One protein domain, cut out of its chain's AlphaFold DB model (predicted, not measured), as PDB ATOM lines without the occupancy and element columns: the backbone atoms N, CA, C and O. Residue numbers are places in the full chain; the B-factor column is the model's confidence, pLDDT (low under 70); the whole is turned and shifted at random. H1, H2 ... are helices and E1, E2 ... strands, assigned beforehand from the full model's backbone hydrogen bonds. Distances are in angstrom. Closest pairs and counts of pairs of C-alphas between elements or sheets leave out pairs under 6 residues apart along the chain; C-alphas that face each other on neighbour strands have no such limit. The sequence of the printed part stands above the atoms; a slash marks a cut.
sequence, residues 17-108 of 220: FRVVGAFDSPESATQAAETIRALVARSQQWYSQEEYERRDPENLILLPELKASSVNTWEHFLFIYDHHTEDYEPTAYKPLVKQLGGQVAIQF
ATOM      1  N   PHE A  17     273.780 296.456 220.731       54.31
ATOM      2  CA  PHE A  17     273.049 297.206 221.742       54.31
ATOM      3  C   PHE A  17     272.497 298.487 221.159       54.31
ATOM      4  O   PHE A  17     273.147 299.113 220.332       54.31
ATOM      5  N   ARG A  18     271.353 298.956 221.668       67.75
ATOM      6  CA  ARG A  18     270.810 300.248 221.227       67.75
ATOM      7  C   ARG A  18     270.693 301.287 222.316       67.75
ATOM      8  O   ARG A  18     271.034 302.447 222.081       67.75
ATOM      9  N   VAL A  19     270.207 300.900 223.494       67.50
ATOM     10  CA  VAL A  19     269.996 301.836 224.601       67.50
ATOM     11  C   VAL A  19     270.331 301.184 225.933       67.50
ATOM     12  O   VAL A  19     269.773 300.140 226.280       67.50
ATOM     13  N   VAL A  20     271.193 301.858 226.695       76.56
ATOM     14  CA  VAL A  20     271.317 301.664 228.140       76.56
ATOM     15  C   VAL A  20     270.569 302.808 228.813       76.56
ATOM     16  O   VAL A  20     270.974 303.965 228.706       76.56
ATOM     17  N   GLY A  21     269.448 302.502 229.461       85.69
ATOM     18  CA  GLY A  21     268.710 303.452 230.290       85.69
ATOM     19  C   GLY A  21     269.177 303.367 231.740       85.69
ATOM     20  O   GLY A  21     269.259 302.267 232.270       85.69
ATOM     21  N   ALA A  22     269.462 304.496 232.380       91.19
ATOM     22  CA  ALA A  22     269.685 304.593 233.820       91.19
ATOM     23  C   ALA A  22     268.431 305.157 234.494       91.19
ATOM     24  O   ALA A  22     267.860 306.142 234.025       91.19
ATOM     25  N   PHE A  23     268.004 304.526 235.577       94.38
ATOM     26  CA  PHE A  23     266.837 304.908 236.367       94.38
ATOM     27  C   PHE A  23     267.266 305.264 237.790       94.38
ATOM     28  O   PHE A  23     268.381 304.958 238.205       94.38
ATOM     29  N   ASP A  24     266.376 305.894 238.551       94.00
ATOM     30  CA  ASP A  24     266.673 306.273 239.936       94.00
ATOM     31  C   ASP A  24     266.730 305.053 240.874       94.00
ATOM     32  O   ASP A  24     267.341 305.113 241.940       94.00
ATOM     33  N   SER A  25     266.092 303.936 240.496       96.00
ATOM     34  CA  SER A  25     266.066 302.714 241.302       96.00
ATOM     35  C   SER A  25     265.967 301.427 240.466       96.00
ATOM     36  O   SER A  25     265.533 301.457 239.308       96.00
ATOM     37  N   PRO A  26     266.307 300.259 241.043       95.50
ATOM     38  CA  PRO A  26     266.090 298.973 240.384       95.50
ATOM     39  C   PRO A  26     264.623 298.672 240.058       95.50
ATOM     40  O   PRO A  26     264.314 298.081 239.020       95.50
ATOM     41  N   GLU A  27     263.698 299.097 240.917       96.69
ATOM     42  CA  GLU A  27     262.258 298.898 240.731       96.69
ATOM     43  C   GLU A  27     261.745 299.700 239.533       96.69
ATOM     44  O   GLU A  27     260.976 299.180 238.727       96.69
ATOM     45  N   SER A  28     262.215 300.941 239.373       95.94
ATOM     46  CA  SER A  28     261.842 301.795 238.241       95.94
ATOM     47  C   SER A  28     262.420 301.281 236.917       95.94
ATOM     48  O   SER A  28     261.691 301.219 235.925       95.94
ATOM     49  N   ALA A  29     263.667 300.793 236.904       94.31
ATOM     50  CA  ALA A  29     264.227 300.093 235.743       94.31
ATOM     51  C   ALA A  29     263.415 298.833 235.380       94.31
ATOM     52  O   ALA A  29     263.118 298.593 234.207       94.31
ATOM     53  N   THR A  30     263.010 298.050 236.386       95.25
ATOM     54  CA  THR A  30     262.194 296.837 236.208       95.25
ATOM     55  C   THR A  30     260.818 297.163 235.631       95.25
ATOM     56  O   THR A  30     260.418 296.567 234.631       95.25
ATOM     57  N   GLN A  31     260.124 298.158 236.186       95.88
ATOM     58  CA  GLN A  31     258.822 298.603 235.690       95.88
ATOM     59  C   GLN A  31     258.906 299.114 234.242       95.88
ATOM     60  O   GLN A  31     258.033 298.826 233.414       95.88
ATOM     61  N   ALA A  32     259.968 299.852 233.909       93.62
ATOM     62  CA  ALA A  32     260.213 300.302 232.546       93.62
ATOM     63  C   ALA A  32     260.425 299.113 231.597       93.62
ATOM     64  O   ALA A  32     259.805 299.060 230.533       93.62
ATOM     65  N   ALA A  33     261.227 298.122 231.999       92.31
ATOM     66  CA  ALA A  33     261.446 296.910 231.216       92.31
ATOM     67  C   ALA A  33     260.151 296.141 230.958       92.31
ATOM     68  O   ALA A  33     259.881 295.767 229.820       92.31
ATOM     69  N   GLU A  34     259.332 295.925 231.984       93.38
ATOM     70  CA  GLU A  34     258.031 295.261 231.852       93.38
ATOM     71  C   GLU A  34     257.107 296.008 230.892       93.38
ATOM     72  O   GLU A  34     256.478 295.389 230.033       93.38
ATOM     73  N   THR A  35     257.086 297.340 230.972       92.81
ATOM     74  CA  THR A  35     256.291 298.175 230.066       92.81
ATOM     75  C   THR A  35     256.749 298.014 228.618       92.81
ATOM     76  O   THR A  35     255.925 297.811 227.726       92.81
ATOM     77  N   ILE A  36     258.060 298.048 228.367       88.69
ATOM     78  CA  ILE A  36     258.620 297.863 227.021       88.69
ATOM     79  C   ILE A  36     258.336 296.446 226.517       88.69
ATOM     80  O   ILE A  36     257.843 296.292 225.403       88.69
ATOM     81  N   ARG A  37     258.564 295.414 227.338       88.12
ATOM     82  CA  ARG A  37     258.254 294.018 226.989       88.12
ATOM     83  C   ARG A  37     256.780 293.845 226.628       88.12
ATOM     84  O   ARG A  37     256.483 293.180 225.641       88.12
ATOM     85  N   ALA A  38     255.867 294.465 227.375       87.69
ATOM     86  CA  ALA A  38     254.435 294.419 227.088       87.69
ATOM     87  C   ALA A  38     254.080 295.119 225.763       87.69
ATOM     88  O   ALA A  38     253.271 294.600 224.994       87.69
ATOM     89  N   LEU A  39     254.696 296.269 225.465       84.88
ATOM     90  CA  LEU A  39     254.514 296.972 224.189       84.88
ATOM     91  C   LEU A  39     255.025 296.143 223.004       84.88
ATOM     92  O   LEU A  39     254.340 296.038 221.985       84.88
ATOM     93  N   VAL A  40     256.195 295.526 223.158       82.81
ATOM     94  CA  VAL A  40     256.796 294.633 222.163       82.81
ATOM     95  C   VAL A  40     255.903 293.416 221.932       82.81
ATOM     96  O   VAL A  40     255.503 293.165 220.798       82.81
ATOM     97  N   ALA A  41     255.491 292.725 222.998       82.38
ATOM     98  CA  ALA A  41     254.616 291.556 222.910       82.38
ATOM     99  C   ALA A  41     253.268 291.887 222.251       82.38
ATOM    100  O   ALA A  41     252.787 291.141 221.400       82.38
ATOM    101  N   ARG A  42     252.667 293.037 222.587       82.25
ATOM    102  CA  ARG A  42     251.426 293.495 221.952       82.25
ATOM    103  C   ARG A  42     251.613 293.786 220.466       82.25
ATOM    104  O   ARG A  42     250.732 293.462 219.674       82.25
ATOM    105  N   SER A  43     252.740 294.389 220.095       77.25
ATOM    106  CA  SER A  43     253.066 294.659 218.693       77.25
ATOM    107  C   SER A  43     253.214 293.344 217.925       77.25
ATOM    108  O   SER A  43     252.556 293.165 216.907       77.25
ATOM    109  N   GLN A  44     253.961 292.378 218.467       75.44
ATOM    110  CA  GLN A  44     254.098 291.030 217.898       75.44
ATOM    111  C   GLN A  44     252.752 290.303 217.756       75.44
ATOM    112  O   GLN A  44     252.492 289.654 216.743       75.44
ATOM    113  N   GLN A  45     251.865 290.426 218.748       79.50
ATOM    114  CA  GLN A  45     250.528 289.842 218.675       79.50
ATOM    115  C   GLN A  45     249.705 290.466 217.542       79.50
ATOM    116  O   GLN A  45     249.061 289.738 216.793       79.50
ATOM    117  N   TRP A  46     249.728 291.793 217.407       74.69
ATOM    118  CA  TRP A  46     248.996 292.483 216.346       74.69
ATOM    119  C   TRP A  46     249.515 292.087 214.960       74.69
ATOM    120  O   TRP A  46     248.721 291.702 214.105       74.69
ATOM    121  N   TYR A  47     250.839 292.066 214.783       67.62
ATOM    122  CA  TYR A  47     251.462 291.592 213.548       67.62
ATOM    123  C   TYR A  47     251.065 290.154 213.223       67.62
ATOM    124  O   TYR A  47     250.596 289.902 212.122       67.62
ATOM    125  N   SER A  48     251.177 289.219 214.170       73.06
ATOM    126  CA  SER A  48     250.869 287.806 213.895       73.06
ATOM    127  C   SER A  48     249.399 287.555 213.532       73.06
ATOM    128  O   SER A  48     249.120 286.636 212.764       73.06
ATOM    129  N   GLN A  49     248.465 288.375 214.031       71.44
ATOM    130  CA  GLN A  49     247.055 288.322 213.634       71.44
ATOM    131  C   GLN A  49     246.837 288.841 212.205       71.44
ATOM    132  O   GLN A  49     246.194 288.158 211.412       71.44
ATOM    133  N   GLU A  50     247.411 289.994 211.843       63.88
ATOM    134  CA  GLU A  50     247.258 290.560 210.492       63.88
ATOM    135  C   GLU A  50     248.014 289.767 209.414       63.88
ATOM    136  O   GLU A  50     247.525 289.616 208.294       63.88
ATOM    137  N   GLU A  51     249.196 289.233 209.734       61.31
ATOM    138  CA  GLU A  51     249.980 288.411 208.807       61.31
ATOM    139  C   GLU A  51     249.266 287.097 208.491       61.31
ATOM    140  O   GLU A  51     249.256 286.667 207.340       61.31
ATOM    141  N   TYR A  52     248.633 286.474 209.493       56.84
ATOM    142  CA  TYR A  52     247.848 285.251 209.321       56.84
ATOM    143  C   TYR A  52     246.691 285.445 208.330       56.84
ATOM    144  O   TYR A  52     246.425 284.559 207.520       56.84
ATOM    145  N   GLU A  53     246.056 286.617 208.341       58.47
ATOM    146  CA  GLU A  53     244.964 286.973 207.429       58.47
ATOM    147  C   GLU A  53     245.438 287.310 206.000       58.47
ATOM    148  O   GLU A  53     244.640 287.276 205.064       58.47
ATOM    149  N   ARG A  54     246.733 287.601 205.803       62.09
ATOM    150  CA  ARG A  54     247.328 288.023 204.518       62.09
ATOM    151  C   ARG A  54     248.163 286.961 203.789       62.09
ATOM    152  O   ARG A  54     248.696 287.266 202.726       62.09
ATOM    153  N   ARG A  55     248.302 285.743 204.328       54.81
ATOM    154  CA  ARG A  55     249.268 284.740 203.828       54.81
ATOM    155  C   ARG A  55     249.068 284.337 202.359       54.81
ATOM    156  O   ARG A  55     248.151 283.586 202.036       54.81
ATOM    157  N   ASP A  56     250.040 284.714 201.532       54.22
ATOM    158  CA  ASP A  56     250.566 283.898 200.435       54.22
ATOM    159  C   ASP A  56     251.755 283.082 200.999       54.22
ATOM    160  O   ASP A  56     252.717 283.682 201.489       54.22
ATOM    161  N   PRO A  57     251.690 281.737 201.035       56.22
ATOM    162  CA  PRO A  57     252.698 280.898 201.688       56.22
ATOM    163  C   PRO A  57     254.103 280.963 201.066       56.22
ATOM    164  O   PRO A  57     255.044 280.476 201.691       56.22
ATOM    165  N   GLU A  58     254.277 281.562 199.884       51.97
ATOM    166  CA  GLU A  58     255.573 281.600 199.187       51.97
ATOM    167  C   GLU A  58     256.471 282.802 199.558       51.97
ATOM    168  O   GLU A  58     257.657 282.787 199.236       51.97
ATOM    169  N   ASN A  59     255.968 283.810 200.287       47.44
ATOM    170  CA  ASN A  59     256.708 285.045 200.621       47.44
ATOM    171  C   ASN A  59     256.821 285.304 202.137       47.44
ATOM    172  O   ASN A  59     256.459 286.369 202.637       47.44
ATOM    173  N   LEU A  60     257.337 284.328 202.887       46.69
ATOM    174  CA  LEU A  60     257.651 284.489 204.312       46.69
ATOM    175  C   LEU A  60     258.898 285.369 204.503       46.69
ATOM    176  O   LEU A  60     260.023 284.875 204.573       46.69
ATOM    177  N   ILE A  61     258.699 286.683 204.618       46.12
ATOM    178  CA  ILE A  61     259.708 287.590 205.172       46.12
ATOM    179  C   ILE A  61     259.592 287.503 206.693       46.12
ATOM    180  O   ILE A  61     258.666 288.048 207.286       46.12
ATOM    181  N   LEU A  62     260.522 286.794 207.333       46.84
ATOM    182  CA  LEU A  62     260.628 286.765 208.790       46.84
ATOM    183  C   LEU A  62     260.972 288.175 209.281       46.84
ATOM    184  O   LEU A  62     262.090 288.653 209.083       46.84
ATOM    185  N   LEU A  63     260.004 288.843 209.908       48.19
ATOM    186  CA  LEU A  63     260.253 290.083 210.630       48.19
ATOM    187  C   LEU A  63     261.334 289.820 211.689       48.19
ATOM    188  O   LEU A  63     261.225 288.835 212.425       48.19
ATOM    189  N   PRO A  64     262.352 290.683 211.816       50.47
ATOM    190  CA  PRO A  64     263.288 290.585 212.904       50.47
ATOM    191  C   PRO A  64     262.555 290.812 214.223       50.47
ATOM    192  O   PRO A  64     262.077 291.902 214.545       50.47
ATOM    193  N   GLU A  65     262.417 289.708 214.948       55.12
ATOM    194  CA  GLU A  65     261.705 289.593 216.202       55.12
ATOM    195  C   GLU A  65     262.478 290.363 217.271       55.12
ATOM    196  O   GLU A  65     263.384 289.821 217.908       55.12
ATOM    197  N   LEU A  66     262.102 291.615 217.534       59.34
ATOM    198  CA  LEU A  66     262.445 292.182 218.828       59.34
ATOM    199  C   LEU A  66     261.676 291.368 219.862       59.34
ATOM    200  O   LEU A  66     260.460 291.484 219.981       59.34
ATOM    201  N   LYS A  67     262.356 290.445 220.532       69.38
ATOM    202  CA  LYS A  67     261.725 289.558 221.505       69.38
ATOM    203  C   LYS A  67     261.605 290.299 222.821       69.38
ATOM    204  O   LYS A  67     262.469 291.090 223.183       69.38
ATOM    205  N   ALA A  68     260.591 289.975 223.616       67.19
ATOM    206  CA  ALA A  68     260.554 290.424 225.008       67.19
ATOM    207  C   ALA A  68     261.835 290.024 225.788       67.19
ATOM    208  O   ALA A  68     262.214 290.702 226.740       67.19
ATOM    209  N   SER A  69     262.538 288.966 225.355       72.69
ATOM    210  CA  SER A  69     263.848 288.553 225.886       72.69
ATOM    211  C   SER A  69     264.994 289.523 225.570       72.69
ATOM    212  O   SER A  69     266.040 289.460 226.211       72.69
ATOM    213  N   SER A  70     264.805 290.423 224.608       81.12
ATOM    214  CA  SER A  70     265.757 291.463 224.218       81.12
ATOM    215  C   SER A  70     265.672 292.703 225.118       81.12
ATOM    216  O   SER A  70     266.270 293.728 224.824       81.12
ATOM    217  N   VAL A  71     264.938 292.637 226.230       87.19
ATOM    218  CA  VAL A  71     264.906 293.687 227.254       87.19
ATOM    219  C   VAL A  71     265.346 293.064 228.568       87.19
ATOM    220  O   VAL A  71     264.657 292.187 229.089       87.19
ATOM    221  N   ASN A  72     266.467 293.518 229.123       89.62
ATOM    222  CA  ASN A  72     267.013 293.044 230.395       89.62
ATOM    223  C   ASN A  72     267.209 294.202 231.370       89.62
ATOM    224  O   ASN A  72     267.283 295.361 230.974       89.62
ATOM    225  N   THR A  73     267.291 293.881 232.655       92.56
ATOM    226  CA  THR A  73     267.549 294.853 233.719       92.56
ATOM    227  C   THR A  73     268.609 294.322 234.653       92.56
ATOM    228  O   THR A  73     268.680 293.120 234.909       92.56
ATOM    229  N   TRP A  74     269.421 295.226 235.180       92.12
ATOM    230  CA  TRP A  74     270.341 294.911 236.258       92.12
ATOM    231  C   TRP A  74     270.634 296.163 237.070       92.12
ATOM    232  O   TRP A  74     270.989 297.203 236.517       92.12
ATOM    233  N   GLU A  75     270.454 296.050 238.386       93.12
ATOM    234  CA  GLU A  75     270.397 297.199 239.289       93.12
ATOM    235  C   GLU A  75     269.468 298.277 238.706       93.12
ATOM    236  O   GLU A  75     268.346 297.965 238.317       93.12
ATOM    237  N   HIS A  76     269.927 299.518 238.604       93.62
ATOM    238  CA  HIS A  76     269.161 300.640 238.072       93.62
ATOM    239  C   HIS A  76     269.300 300.820 236.547       93.62
ATOM    240  O   HIS A  76     268.914 301.857 236.005       93.62
ATOM    241  N   PHE A  77     269.848 299.825 235.840       92.44
ATOM    242  CA  PHE A  77     270.027 299.860 234.391       92.44
ATOM    243  C   PHE A  77     268.991 299.021 233.646       92.44
ATOM    244  O   PHE A  77     268.634 297.910 234.045       92.44
ATOM    245  N   LEU A  78     268.571 299.551 232.502       91.88
ATOM    246  CA  LEU A  78     267.739 298.919 231.490       91.88
ATOM    247  C   LEU A  78     268.569 298.716 230.223       91.88
ATOM    248  O   LEU A  78     269.096 299.681 229.671       91.88
ATOM    249  N   PHE A  79     268.623 297.487 229.730       89.50
ATOM    250  CA  PHE A  79     269.332 297.106 228.514       89.50
ATOM    251  C   PHE A  79     268.324 296.683 227.454       89.50
ATOM    252  O   PHE A  79     267.558 295.743 227.672       89.50
ATOM    253  N   ILE A  80     268.333 297.365 226.309       86.31
ATOM    254  CA  ILE A  80     267.497 297.024 225.153       86.31
ATOM    255  C   ILE A  80     268.412 296.559 224.016       86.31
ATOM    256  O   ILE A  80     269.240 297.329 223.515       86.31
ATOM    257  N   TYR A  81     268.249 295.293 223.647       79.44
ATOM    258  CA  TYR A  81     268.942 294.596 222.570       79.44
ATOM    259  C   TYR A  81     268.079 294.625 221.313       79.44
ATOM    260  O   TYR A  81     266.860 294.465 221.383       79.44
ATOM    261  N   ASP A  82     268.704 294.808 220.161       72.69
ATOM    262  CA  ASP A  82     268.015 294.750 218.878       72.69
ATOM    263  C   ASP A  82     268.969 294.121 217.866       72.69
ATOM    264  O   ASP A  82     269.996 294.690 217.512       72.69
ATOM    265  N   HIS A  83     268.666 292.890 217.465       62.25
ATOM    266  CA  HIS A  83     269.599 292.027 216.743       62.25
ATOM    267  C   HIS A  83     269.648 292.290 215.229       62.25
ATOM    268  O   HIS A  83     270.235 291.490 214.513       62.25
ATOM    269  N   HIS A  84     268.979 293.327 214.706       57.56
ATOM    270  CA  HIS A  84     268.582 293.308 213.288       57.56
ATOM    271  C   HIS A  84     268.499 294.654 212.577       57.56
ATOM    272  O   HIS A  84     267.732 294.824 211.627       57.56
ATOM    273  N   THR A  85     269.210 295.656 213.061       52.09
ATOM    274  CA  THR A  85     268.860 297.021 212.694       52.09
ATOM    275  C   THR A  85     270.110 297.888 212.595       52.09
ATOM    276  O   THR A  85     270.316 298.831 213.348       52.09
ATOM    277  N   GLU A  86     270.968 297.582 211.633       50.16
ATOM    278  CA  GLU A  86     272.124 298.431 211.308       50.16
ATOM    279  C   GLU A  86     271.697 299.759 210.662       50.16
ATOM    280  O   GLU A  86     272.358 300.775 210.848       50.16
ATOM    281  N   ASP A  87     270.519 299.799 210.028       48.66
ATOM    282  CA  ASP A  87     270.042 300.973 209.281       48.66
ATOM    283  C   ASP A  87     269.037 301.863 210.030       48.66
ATOM    284  O   ASP A  87     268.555 302.858 209.487       48.66
ATOM    285  N   TYR A  88     268.666 301.523 211.268       50.53
ATOM    286  CA  TYR A  88     267.597 302.245 211.967       50.53
ATOM    287  C   TYR A  88     268.166 303.177 213.007       50.53
ATOM    288  O   TYR A  88     268.830 302.733 213.943       50.53
ATOM    289  N   GLU A  89     267.797 304.450 212.907       52.53
ATOM    290  CA  GLU A  89     267.994 305.393 213.991       52.53
ATOM    291  C   GLU A  89     267.494 304.766 215.313       52.53
ATOM    292  O   GLU A  89     266.327 304.367 215.404       52.53
ATOM    293  N   PRO A  90     268.324 304.699 216.372       54.62
ATOM    294  CA  PRO A  90     267.945 304.211 217.709       54.62
ATOM    295  C   PRO A  90     266.875 305.079 218.412       54.62
ATOM    296  O   PRO A  90     266.775 305.123 219.641       54.62
ATOM    297  N   THR A  91     266.101 305.852 217.653       60.00
ATOM    298  CA  THR A  91     265.297 306.983 218.102       60.00
ATOM    299  C   THR A  91     263.960 306.589 218.691       60.00
ATOM    300  O   THR A  91     263.406 307.404 219.415       60.00
ATOM    301  N   ALA A  92     263.449 305.371 218.494       72.62
ATOM    302  CA  ALA A  92     262.184 304.970 219.119       72.62
ATOM    303  C   ALA A  92     262.324 304.704 220.630       72.62
ATOM    304  O   ALA A  92     261.429 305.032 221.412       72.62
ATOM    305  N   TYR A  93     263.463 304.157 221.065       78.62
ATOM    306  CA  TYR A  93     263.652 303.765 222.464       78.62
ATOM    307  C   TYR A  93     264.048 304.921 223.371       78.62
ATOM    308  O   TYR A  93     263.665 304.916 224.535       78.62
ATOM    309  N   LYS A  94     264.751 305.952 222.882       81.50
ATOM    310  CA  LYS A  94     265.123 307.078 223.758       81.50
ATOM    311  C   LYS A  94     263.920 307.845 224.308       81.50
ATOM    312  O   LYS A  94     263.901 308.086 225.514       81.50
ATOM    313  N   PRO A  95     262.937 308.270 223.487       84.44
ATOM    314  CA  PRO A  95     261.749 308.946 223.985       84.44
ATOM    315  C   PRO A  95     260.976 308.038 224.929       84.44
ATOM    316  O   PRO A  95     260.467 308.527 225.927       84.44
ATOM    317  N   LEU A  96     260.951 306.728 224.658       86.19
ATOM    318  CA  LEU A  96     260.304 305.754 225.525       86.19
ATOM    319  C   LEU A  96     261.006 305.641 226.886       86.19
ATOM    320  O   LEU A  96     260.346 305.784 227.906       86.19
ATOM    321  N   VAL A  97     262.332 305.480 226.924       89.56
ATOM    322  CA  VAL A  97     263.116 305.463 228.174       89.56
ATOM    323  C   VAL A  97     262.906 306.756 228.958       89.56
ATOM    324  O   VAL A  97     262.589 306.695 230.143       89.56
ATOM    325  N   LYS A  98     262.970 307.918 228.293       90.31
ATOM    326  CA  LYS A  98     262.694 309.222 228.918       90.31
ATOM    327  C   LYS A  98     261.268 309.328 229.456       90.31
ATOM    328  O   LYS A  98     261.064 309.820 230.560       90.31
ATOM    329  N   GLN A  99     260.281 308.857 228.698       92.00
ATOM    330  CA  GLN A  99     258.879 308.856 229.111       92.00
ATOM    331  C   GLN A  99     258.636 307.944 230.319       92.00
ATOM    332  O   GLN A  99     257.765 308.236 231.136       92.00
ATOM    333  N   LEU A 100     259.407 306.865 230.442       93.44
ATOM    334  CA  LEU A 100     259.368 305.940 231.573       93.44
ATOM    335  C   LEU A 100     260.180 306.438 232.782       93.44
ATOM    336  O   LEU A 100     260.297 305.715 233.765       93.44
ATOM    337  N   GLY A 101     260.720 307.660 232.730       94.56
ATOM    338  CA  GLY A 101     261.477 308.275 233.824       94.56
ATOM    339  C   GLY A 101     262.970 307.941 233.836       94.56
ATOM    340  O   GLY A 101     263.665 308.335 234.763       94.56
ATOM    341  N   GLY A 102     263.478 307.243 232.820       93.00
ATOM    342  CA  GLY A 102     264.898 306.935 232.688       93.00
ATOM    343  C   GLY A 102     265.685 308.023 231.955       93.00
ATOM    344  O   GLY A 102     265.159 308.791 231.146       93.00
ATOM    345  N   GLN A 103     266.993 308.047 232.177       92.25
ATOM    346  CA  GLN A 103     267.959 308.798 231.384       92.25
ATOM    347  C   GLN A 103     268.671 307.846 230.423       92.25
ATOM    348  O   GLN A 103     268.943 306.699 230.757       92.25
ATOM    349  N   VAL A 104     268.980 308.297 229.209       88.06
ATOM    350  CA  VAL A 104     269.763 307.487 228.265       88.06
ATOM    351  C   VAL A 104     271.236 307.624 228.648       88.06
ATOM    352  O   VAL A 104     271.806 308.691 228.449       88.06
ATOM    353  N   ALA A 105     271.813 306.568 229.224       83.06
ATOM    354  CA  ALA A 105     273.202 306.521 229.677       83.06
ATOM    355  C   ALA A 105     274.174 306.233 228.527       83.06
ATOM    356  O   ALA A 105     275.235 306.841 228.449       83.06
ATOM    357  N   ILE A 106     273.793 305.331 227.618       80.44
ATOM    358  CA  ILE A 106     274.519 305.060 226.374       80.44
ATOM    359  C   ILE A 106     273.510 304.937 225.247       80.44
ATOM    360  O   ILE A 106     272.483 304.261 225.385       80.44
ATOM    361  N   GLN A 107     273.835 305.558 224.119       72.75
ATOM    362  CA  GLN A 107     273.213 305.256 222.847       72.75
ATOM    363  C   GLN A 107     274.303 304.833 221.875       72.75
ATOM    364  O   GLN A 107     275.158 305.636 221.535       72.75
ATOM    365  N   PHE A 108     274.213 303.616 221.361       68.19
ATOM    366  CA  PHE A 108     275.086 303.214 220.273       68.19
ATOM    367  C   PHE A 108     274.669 303.897 218.980       68.19
ATOM    368  O   PHE A 108     273.502 303.847 218.582       68.19
TER     369      PHE A 108
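AT A GLANCE: This is residues 17 to 108 of the 220 residues of an uncharacterized protein of Ardenticatenales bacterium (UniProt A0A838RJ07). A small four-stranded sheet has two helices packed over one face, the long H1 and the short H2; H1 runs far past the sheet, and residues 52 to 59, of which 52 to 54 belong to H1, stick out. The 92 printed residues hold E1, H1, E2, E3, H2 and E4 in chain order, a mixed class in two layers, with the antiparallel sheet ordered E2, E3, E1, E4. The whole is elongated, 48 by 25 by 19 A, and only just loose, close to compact, with a radius of gyration of the C-alphas of 14.8 A.

HOW THE PARTS SIT: Inner strand E1, residues 17 to 22, has two antiparallel neighbours: E3, residues 77 to 82, with N 78 and O 21 2.8 A apart, and edge strand E4, residues 103 to 107, with N 22 and O 103 2.8 A apart. H1, residues 26 to 54, is on the sheet at a height of 9.8 A, along the strands and over E3 and the other edge strand E2, residues 71 to 74; its closest C-alphas to E3 are those of Ala 29 and Leu 78, 5.6 A. E2 and E3 form a hairpin, with N 79 and O 72 2.8 A apart. H2, residues 93 to 99, is on the same face at a height of 8.7 A, over E1 and only just over E4, on which 3 of its C-alphas fall. H1 and H2 are close but not clearly touching, Ala 32 to Val 97 being the closest C-alphas at 7.4 A, at a steep tilt of 54 degrees, opposite ways. In both helices every O i to N i+4 pair is within hydrogen-bond range. E1, H1, E2 and E3, H2, E4 are split strand-helix-strand units, two strands running the same way with another between them, each with a right-handed crossover.

IN THESE COORDINATES: E1 begins at C-alpha 17, (273.049, 297.206, 221.742), and spans 14.6 A. H1 spans 41.9 A, to C-alpha 54 at (247.328, 288.023, 204.518). E3 spans 16.5 A. E4 ends at C-alpha 107, (273.213, 305.256, 222.847).

THE WHOLE: The C-alphas farthest apart, Asp 24 and Glu 58, are 48.9 A apart. The printed part has no cut. The link from H1 to E2, residues 55 to 70, is long. Low confidence, pLDDT under 70, covers residues 17 to 19, 47, 50 to 68, 83 to 91 and 108.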